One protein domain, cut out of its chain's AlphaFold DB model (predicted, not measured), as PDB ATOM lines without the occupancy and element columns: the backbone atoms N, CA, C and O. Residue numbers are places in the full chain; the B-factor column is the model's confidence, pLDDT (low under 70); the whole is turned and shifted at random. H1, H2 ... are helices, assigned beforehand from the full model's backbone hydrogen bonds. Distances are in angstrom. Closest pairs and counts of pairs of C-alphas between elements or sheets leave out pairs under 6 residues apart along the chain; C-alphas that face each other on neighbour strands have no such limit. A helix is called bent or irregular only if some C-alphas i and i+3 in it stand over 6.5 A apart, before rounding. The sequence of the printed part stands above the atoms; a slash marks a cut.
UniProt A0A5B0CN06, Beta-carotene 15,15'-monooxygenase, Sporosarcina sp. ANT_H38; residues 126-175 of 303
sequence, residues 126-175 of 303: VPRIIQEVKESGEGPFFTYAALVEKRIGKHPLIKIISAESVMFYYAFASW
ATOM      1  N   VAL A 126      -8.323  44.019  16.419       72.25
ATOM      2  CA  VAL A 126      -8.430  44.890  17.604       72.25
ATOM      3  C   VAL A 126      -9.746  44.703  18.378       72.25
ATOM      4  O   VAL A 126      -9.660  44.517  19.591       72.25
ATOM      5  N   PRO A 127     -10.946  44.684  17.759       67.50
ATOM      6  CA  PRO A 127     -12.199  44.544  18.506       67.50
ATOM      7  C   PRO A 127     -12.275  43.241  19.308       67.50
ATOM      8  O   PRO A 127     -12.695  43.242  20.463       67.50
ATOM      9  N   ARG A 128     -11.801  42.140  18.714       67.12
ATOM     10  CA  ARG A 128     -11.777  40.814  19.341       67.12
ATOM     11  C   ARG A 128     -10.749  40.739  20.469       67.12
ATOM     12  O   ARG A 128     -11.041  40.205  21.528       67.12
ATOM     13  N   ILE A 129      -9.576  41.339  20.272       68.88
ATOM     14  CA  ILE A 129      -8.537  41.439  21.307       68.88
ATOM     15  C   ILE A 129      -9.053  42.267  22.494       68.88
ATOM     16  O   ILE A 129      -8.852  41.885  23.641       68.88
ATOM     17  N   ILE A 130      -9.773  43.366  22.240       67.25
ATOM     18  CA  ILE A 130     -10.408  44.175  23.294       67.25
ATOM     19  C   ILE A 130     -11.468  43.369  24.054       67.25
ATOM     20  O   ILE A 130     -11.631  43.564  25.258       67.25
ATOM     21  N   GLN A 131     -12.207  42.495  23.374       64.44
ATOM     22  CA  GLN A 131     -13.184  41.624  24.019       64.44
ATOM     23  C   GLN A 131     -12.503  40.599  24.941       64.44
ATOM     24  O   GLN A 131     -12.833  40.550  26.121       64.44
ATOM     25  N   GLU A 132     -11.499  39.875  24.446       64.19
ATOM     26  CA  GLU A 132     -10.744  38.877  25.227       64.19
ATOM     27  C   GLU A 132     -10.032  39.515  26.438       64.19
ATOM     28  O   GLU A 132      -9.999  38.955  27.531       64.19
ATOM     29  N   VAL A 133      -9.535  40.745  26.281       66.56
ATOM     30  CA  VAL A 133      -8.991  41.550  27.384       66.56
ATOM     31  C   VAL A 133     -10.044  41.818  28.464       66.56
ATOM     32  O   VAL A 133      -9.757  41.659  29.648       66.56
ATOM     33  N   LYS A 134     -11.265  42.213  28.082       62.19
ATOM     34  CA  LYS A 134     -12.352  42.478  29.042       62.19
ATOM     35  C   LYS A 134     -12.771  41.218  29.796       62.19
ATOM     36  O   LYS A 134     -13.149  41.321  30.958       62.19
ATOM     37  N   GLU A 135     -12.712  40.064  29.139       60.72
ATOM     38  CA  GLU A 135     -13.055  38.760  29.716       60.72
ATOM     39  C   GLU A 135     -11.966  38.241  30.671       60.72
ATOM     40  O   GLU A 135     -12.280  37.529  31.619       60.72
ATOM     41  N   SER A 136     -10.703  38.642  30.478       57.19
ATOM     42  CA  SER A 136      -9.572  38.182  31.301       57.19
ATOM     43  C   SER A 136      -9.518  38.752  32.725       57.19
ATOM     44  O   SER A 136      -8.736  38.270  33.534       57.19
ATOM     45  N   GLY A 137     -10.308  39.785  33.052       54.81
ATOM     46  CA  GLY A 137     -10.296  40.446  34.370       54.81
ATOM     47  C   GLY A 137      -9.023  41.253  34.686       54.81
ATOM     48  O   GLY A 137      -9.042  42.123  35.560       54.81
ATOM     49  N   GLU A 138      -7.939  41.026  33.943       58.56
ATOM     50  CA  GLU A 138      -6.705  41.804  33.968       58.56
ATOM     51  C   GLU A 138      -6.851  43.113  33.169       58.56
ATOM     52  O   GLU A 138      -7.579  43.207  32.177       58.56
ATOM     53  N   GLY A 139      -6.159  44.169  33.609       60.06
ATOM     54  CA  GLY A 139      -6.212  45.474  32.948       60.06
ATOM     55  C   GLY A 139      -5.746  45.399  31.480       60.06
ATOM     56  O   GLY A 139      -4.798  44.665  31.183       60.06
ATOM     57  N   PRO A 140      -6.313  46.209  30.555       58.75
ATOM     58  CA  PRO A 140      -6.011  46.156  29.120       58.75
ATOM     59  C   PRO A 140      -4.541  46.230  28.758       58.75
ATOM     60  O   PRO A 140      -4.110  45.726  27.726       58.75
ATOM     61  N   PHE A 141      -3.758  46.848  29.624       58.38
ATOM     62  CA  PHE A 141      -2.334  46.961  29.451       58.38
ATOM     63  C   PHE A 141      -1.621  45.602  29.447       58.38
ATOM     64  O   PHE A 141      -0.828  45.379  28.531       58.38
ATOM     65  N   PHE A 142      -1.884  44.693  30.392       59.66
ATOM     66  CA  PHE A 142      -1.119  43.443  30.545       59.66
ATOM     67  C   PHE A 142      -1.378  42.445  29.415       59.66
ATOM     68  O   PHE A 142      -0.433  41.937  28.808       59.66
ATOM     69  N   THR A 143      -2.641  42.259  29.053       67.62
ATOM     70  CA  THR A 143      -3.047  41.180  28.148       67.62
ATOM     71  C   THR A 143      -2.979  41.585  26.675       67.62
ATOM     72  O   THR A 143      -2.688  40.749  25.823       67.62
ATOM     73  N   TYR A 144      -3.181  42.868  26.339       72.69
ATOM     74  CA  TYR A 144      -3.317  43.306  24.942       72.69
ATOM     75  C   TYR A 144      -2.052  43.059  24.110       72.69
ATOM     76  O   TYR A 144      -2.128  42.444  23.052       72.69
ATOM     77  N   ALA A 145      -0.878  43.478  24.597       70.38
ATOM     78  CA  ALA A 145       0.376  43.301  23.858       70.38
ATOM     79  C   ALA A 145       0.740  41.815  23.685       70.38
ATOM     80  O   ALA A 145       1.115  41.393  22.591       70.38
ATOM     81  N   ALA A 146       0.566  41.008  24.738       72.00
ATOM     82  CA  ALA A 146       0.818  39.570  24.690       72.00
ATOM     83  C   ALA A 146      -0.143  38.855  23.724       72.00
ATOM     84  O   ALA A 146       0.267  37.975  22.965       72.00
ATOM     85  N   LEU A 147      -1.413  39.264  23.702       74.94
ATOM     86  CA  LEU A 147      -2.431  38.685  22.834       74.94
ATOM     87  C   LEU A 147      -2.250  39.092  21.364       74.94
ATOM     88  O   LEU A 147      -2.422  38.260  20.471       74.94
ATOM     89  N   VAL A 148      -1.840  40.339  21.109       77.81
ATOM     90  CA  VAL A 148      -1.435  40.809  19.775       77.81
ATOM     91  C   VAL A 148      -0.244  39.995  19.265       77.81
ATOM     92  O   VAL A 148      -0.303  39.470  18.151       77.81
ATOM     93  N   GLU A 149       0.807  39.825  20.077       77.69
ATOM     94  CA  GLU A 149       1.968  39.008  19.702       77.69
ATOM     95  C   GLU A 149       1.582  37.548  19.440       77.69
ATOM     96  O   GLU A 149       2.058  36.960  18.469       77.69
ATOM     97  N   LYS A 150       0.692  36.968  20.255       79.44
ATOM     98  CA  LYS A 150       0.204  35.592  20.072       79.44
ATOM     99  C   LYS A 150      -0.578  35.418  18.768       79.44
ATOM    100  O   LYS A 150      -0.458  34.381  18.124       79.44
ATOM    101  N   ARG A 151      -1.403  36.400  18.394       78.69
ATOM    102  CA  ARG A 151      -2.343  36.286  17.267       78.69
ATOM    103  C   ARG A 151      -1.739  36.702  15.924       78.69
ATOM    104  O   ARG A 151      -2.127  36.148  14.901       78.69
ATOM    105  N   ILE A 152      -0.836  37.681  15.920       77.62
ATOM    106  CA  ILE A 152      -0.302  38.304  14.694       77.62
ATOM    107  C   ILE A 152       1.210  38.073  14.550       77.62
ATOM    108  O   ILE A 152       1.739  38.106  13.441       77.62
ATOM    109  N   GLY A 153       1.910  37.782  15.648       77.62
ATOM    110  CA  GLY A 153       3.346  37.520  15.665       77.62
ATOM    111  C   GLY A 153       4.185  38.694  16.179       77.62
ATOM    112  O   GLY A 153       3.709  39.804  16.418       77.62
ATOM    113  N   LYS A 154       5.486  38.438  16.351       78.69
ATOM    114  CA  LYS A 154       6.452  39.350  16.988       78.69
ATOM    115  C   LYS A 154       7.102  40.327  15.998       78.69
ATOM    116  O   LYS A 154       8.325  40.379  15.881       78.69
ATOM    117  N   HIS A 155       6.298  41.094  15.259       80.50
ATOM    118  CA  HIS A 155       6.820  42.095  14.320       80.50
ATOM    119  C   HIS A 155       7.012  43.472  14.999       80.50
ATOM    120  O   HIS A 155       6.095  43.931  15.685       80.50
ATOM    121  N   PRO A 156       8.135  44.194  14.786       79.94
ATOM    122  CA  PRO A 156       8.383  45.493  15.426       79.94
ATOM    123  C   PRO A 156       7.290  46.537  15.174       79.94
ATOM    124  O   PRO A 156       6.884  47.232  16.101       79.94
ATOM    125  N   LEU A 157       6.770  46.615  13.942       80.19
ATOM    126  CA  LEU A 157       5.662  47.527  13.626       80.19
ATOM    127  C   LEU A 157       4.392  47.177  14.395       80.19
ATOM    128  O   LEU A 157       3.715  48.070  14.885       80.19
ATOM    129  N   ILE A 158       4.094  45.886  14.550       81.50
ATOM    130  CA  ILE A 158       2.903  45.437  15.271       81.50
ATOM    131  C   ILE A 158       3.025  45.777  16.753       81.50
ATOM    132  O   ILE A 158       2.061  46.250  17.342       81.50
ATOM    133  N   LYS A 159       4.224  45.656  17.331       80.81
ATOM    134  CA  LYS A 159       4.494  46.100  18.701       80.81
ATOM    135  C   LYS A 159       4.272  47.607  18.881       80.81
ATOM    136  O   LYS A 159       3.630  48.004  19.849       80.81
ATOM    137  N   ILE A 160       4.781  48.432  17.959       82.38
ATOM    138  CA  ILE A 160       4.593  49.892  18.000       82.38
ATOM    139  C   ILE A 160       3.105  50.223  17.880       82.38
ATOM    140  O   ILE A 160       2.545  50.838  18.778       82.38
ATOM    141  N   ILE A 161       2.434  49.744  16.832       82.12
ATOM    142  CA  ILE A 161       1.021  50.058  16.583       82.12
ATOM    143  C   ILE A 161       0.132  49.528  17.709       82.12
ATOM    144  O   ILE A 161      -0.841  50.177  18.081       82.12
ATOM    145  N   SER A 162       0.474  48.380  18.297       79.44
ATOM    146  CA  SER A 162      -0.203  47.854  19.481       79.44
ATOM    147  C   SER A 162      -0.093  48.815  20.663       79.44
ATOM    148  O   SER A 162      -1.089  49.045  21.341       79.44
ATOM    149  N   ALA A 163       1.089  49.374  20.929       80.31
ATOM    150  CA  ALA A 163       1.276  50.346  22.003       80.31
ATOM    151  C   ALA A 163       0.507  51.651  21.724       80.31
ATOM    152  O   ALA A 163      -0.209  52.139  22.600       80.31
ATOM    153  N   GLU A 164       0.581  52.154  20.489       85.62
ATOM    154  CA  GLU A 164      -0.146  53.349  20.042       85.62
ATOM    155  C   GLU A 164      -1.666  53.166  20.149       85.62
ATOM    156  O   GLU A 164      -2.378  54.036  20.643       85.62
ATOM    157  N   SER A 165      -2.183  51.996  19.769       81.69
ATOM    158  CA  SER A 165      -3.619  51.687  19.842       81.69
ATOM    159  C   SER A 165      -4.147  51.756  21.274       81.69
ATOM    160  O   SER A 165      -5.252  52.247  21.509       81.69
ATOM    161  N   VAL A 166      -3.349  51.311  22.248       80.75
ATOM    162  CA  VAL A 166      -3.699  51.432  23.667       80.75
ATOM    163  C   VAL A 166      -3.655  52.895  24.112       80.75
ATOM    164  O   VAL A 166      -4.577  53.339  24.796       80.75
ATOM    165  N   MET A 167      -2.651  53.672  23.688       86.88
ATOM    166  CA  MET A 167      -2.592  55.115  23.958       86.88
ATOM    167  C   MET A 167      -3.851  55.832  23.457       86.88
ATOM    168  O   MET A 167      -4.512  56.513  24.243       86.88
ATOM    169  N   PHE A 168      -4.253  55.593  22.206       85.56
ATOM    170  CA  PHE A 168      -5.463  56.177  21.625       85.56
ATOM    171  C   PHE A 168      -6.749  55.708  22.313       85.56
ATOM    172  O   PHE A 168      -7.667  56.506  22.521       85.56
ATOM    173  N   TYR A 169      -6.822  54.437  22.721       84.06
ATOM    174  CA  TYR A 169      -7.944  53.933  23.513       84.06
ATOM    175  C   TYR A 169      -8.110  54.728  24.814       84.06
ATOM    176  O   TYR A 169      -9.214  55.189  25.122       84.06
ATOM    177  N   TYR A 170      -7.024  54.943  25.558       85.31
ATOM    178  CA  TYR A 170      -7.084  55.737  26.783       85.31
ATOM    179  C   TYR A 170      -7.381  57.209  26.492       85.31
ATOM    180  O   TYR A 170      -8.219  57.792  27.180       85.31
ATOM    181  N   ALA A 171      -6.785  57.771  25.439       89.06
ATOM    182  CA  ALA A 171      -6.947  59.172  25.067       89.06
ATOM    183  C   ALA A 171      -8.357  59.532  24.586       89.06
ATOM    184  O   ALA A 171      -8.758  60.675  24.768       89.06
ATOM    185  N   PHE A 172      -9.126  58.601  24.004       86.94
ATOM    186  CA  PHE A 172     -10.426  58.922  23.387       86.94
ATOM    187  C   PHE A 172     -11.602  58.062  23.861       86.94
ATOM    188  O   PHE A 172     -12.713  58.568  23.998       86.94
ATOM    189  N   ALA A 173     -11.396  56.780  24.160       82.75
ATOM    190  CA  ALA A 173     -12.490  55.836  24.424       82.75
ATOM    191  C   ALA A 173     -12.712  55.527  25.918       82.75
ATOM    192  O   ALA A 173     -13.707  54.896  26.281       82.75
ATOM    193  N   SER A 174     -11.810  55.967  26.801       83.56
ATOM    194  CA  SER A 174     -11.825  55.598  28.226       83.56
ATOM    195  C   SER A 174     -12.442  56.641  29.173       83.56
ATOM    196  O   SER A 174     -12.554  56.397  30.370       83.56
ATOM    197  N   TRP A 175     -12.884  57.799  28.670       82.06
ATOM    198  CA  TRP A 175     -13.275  58.962  29.490       82.06
ATOM    199  C   TRP A 175     -14.373  58.684  30.516       82.06
ATOM    200  O   TRP A 175     -14.313  59.205  31.629       82.06
TER     201      TRP A 175
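Overview. This is residues 126 to 175 of the 303 residues of the protein "Beta-carotene 15,15'-monooxygenase" of Sporosarcina sp. ANT_H38 (UniProt A0A5B0CN06). Two helices, H2 and H3, fold back on each other as a helical hairpin, and a shorter helix, H1, packs on H2 at a steep slant while staying apart from H3. H3 is the longest helix and runs along the length of the domain; the centres of the three helices make a triangle. The printed part has 50 residues with three named helices, in the order H1, H2, H3 along the chain, and no named strand; the class is all helix. The whole is compact, with a radius of gyration of the C-alphas of 10.4 A and spans of 30 by 22 by 16 A.

Arrangement. The longest helix, H3, residues 156 to 173, touches H2, residues 140 to 152, with its residues 158 to 166 alone. The closest C-alphas of the two are those of Ala 145 and Ser 162, 6.3 A apart. H2 and H3 run opposite ways at a steep tilt of 38 degrees, and they form a helical hairpin. H2 also touches H1, residues 126 to 135, where the closest C-alphas are those of Val 133 and Pro 140, 5.8 A apart. H1 and H2 run opposite ways at a steep tilt of 51 degrees, with their centres 9.6 A apart. H1 and H3 are apart. In H1 and H3 every pair of O i and N i+4 is within hydrogen-bond range; in H2 it is 7 of 9. H2 is only just irregular: C-alphas 142 and 145 are 6.9 A apart, and its line is a rough one.

Along the chain. H3, from Pro 156 to Ala 173, measures 25.0 A from first to last C-alpha; it begins with C-alpha 156 at (8.383, 45.493, 15.426) and ends with C-alpha 173 at (-12.490, 55.836, 24.424). H2, from Pro 140 to Ile 152, measures 17.4 A. H1, from Val 126 to Glu 135, measures 14.3 A and begins with C-alpha 126 at (-8.430, 44.890, 17.604).

Size, cuts and confidence. The two C-alphas farthest apart are those of Lys 154 and Trp 175, 30.5 A from each other, while the first and last printed C-alphas, of Val 126 and Trp 175, are 19.0 A apart. The printed part has no cut. The link from H1 to H2, with 4 residues between them, is tight, and the link from H2 to H3, with 3 residues, is tight too. The mean pLDDT of the printed part is 74.3. It is under 70 in residues 127 to 143, of which 127 to 135 belong to H1 and 140 to 143 belong to H2; H3 has a mean of 83.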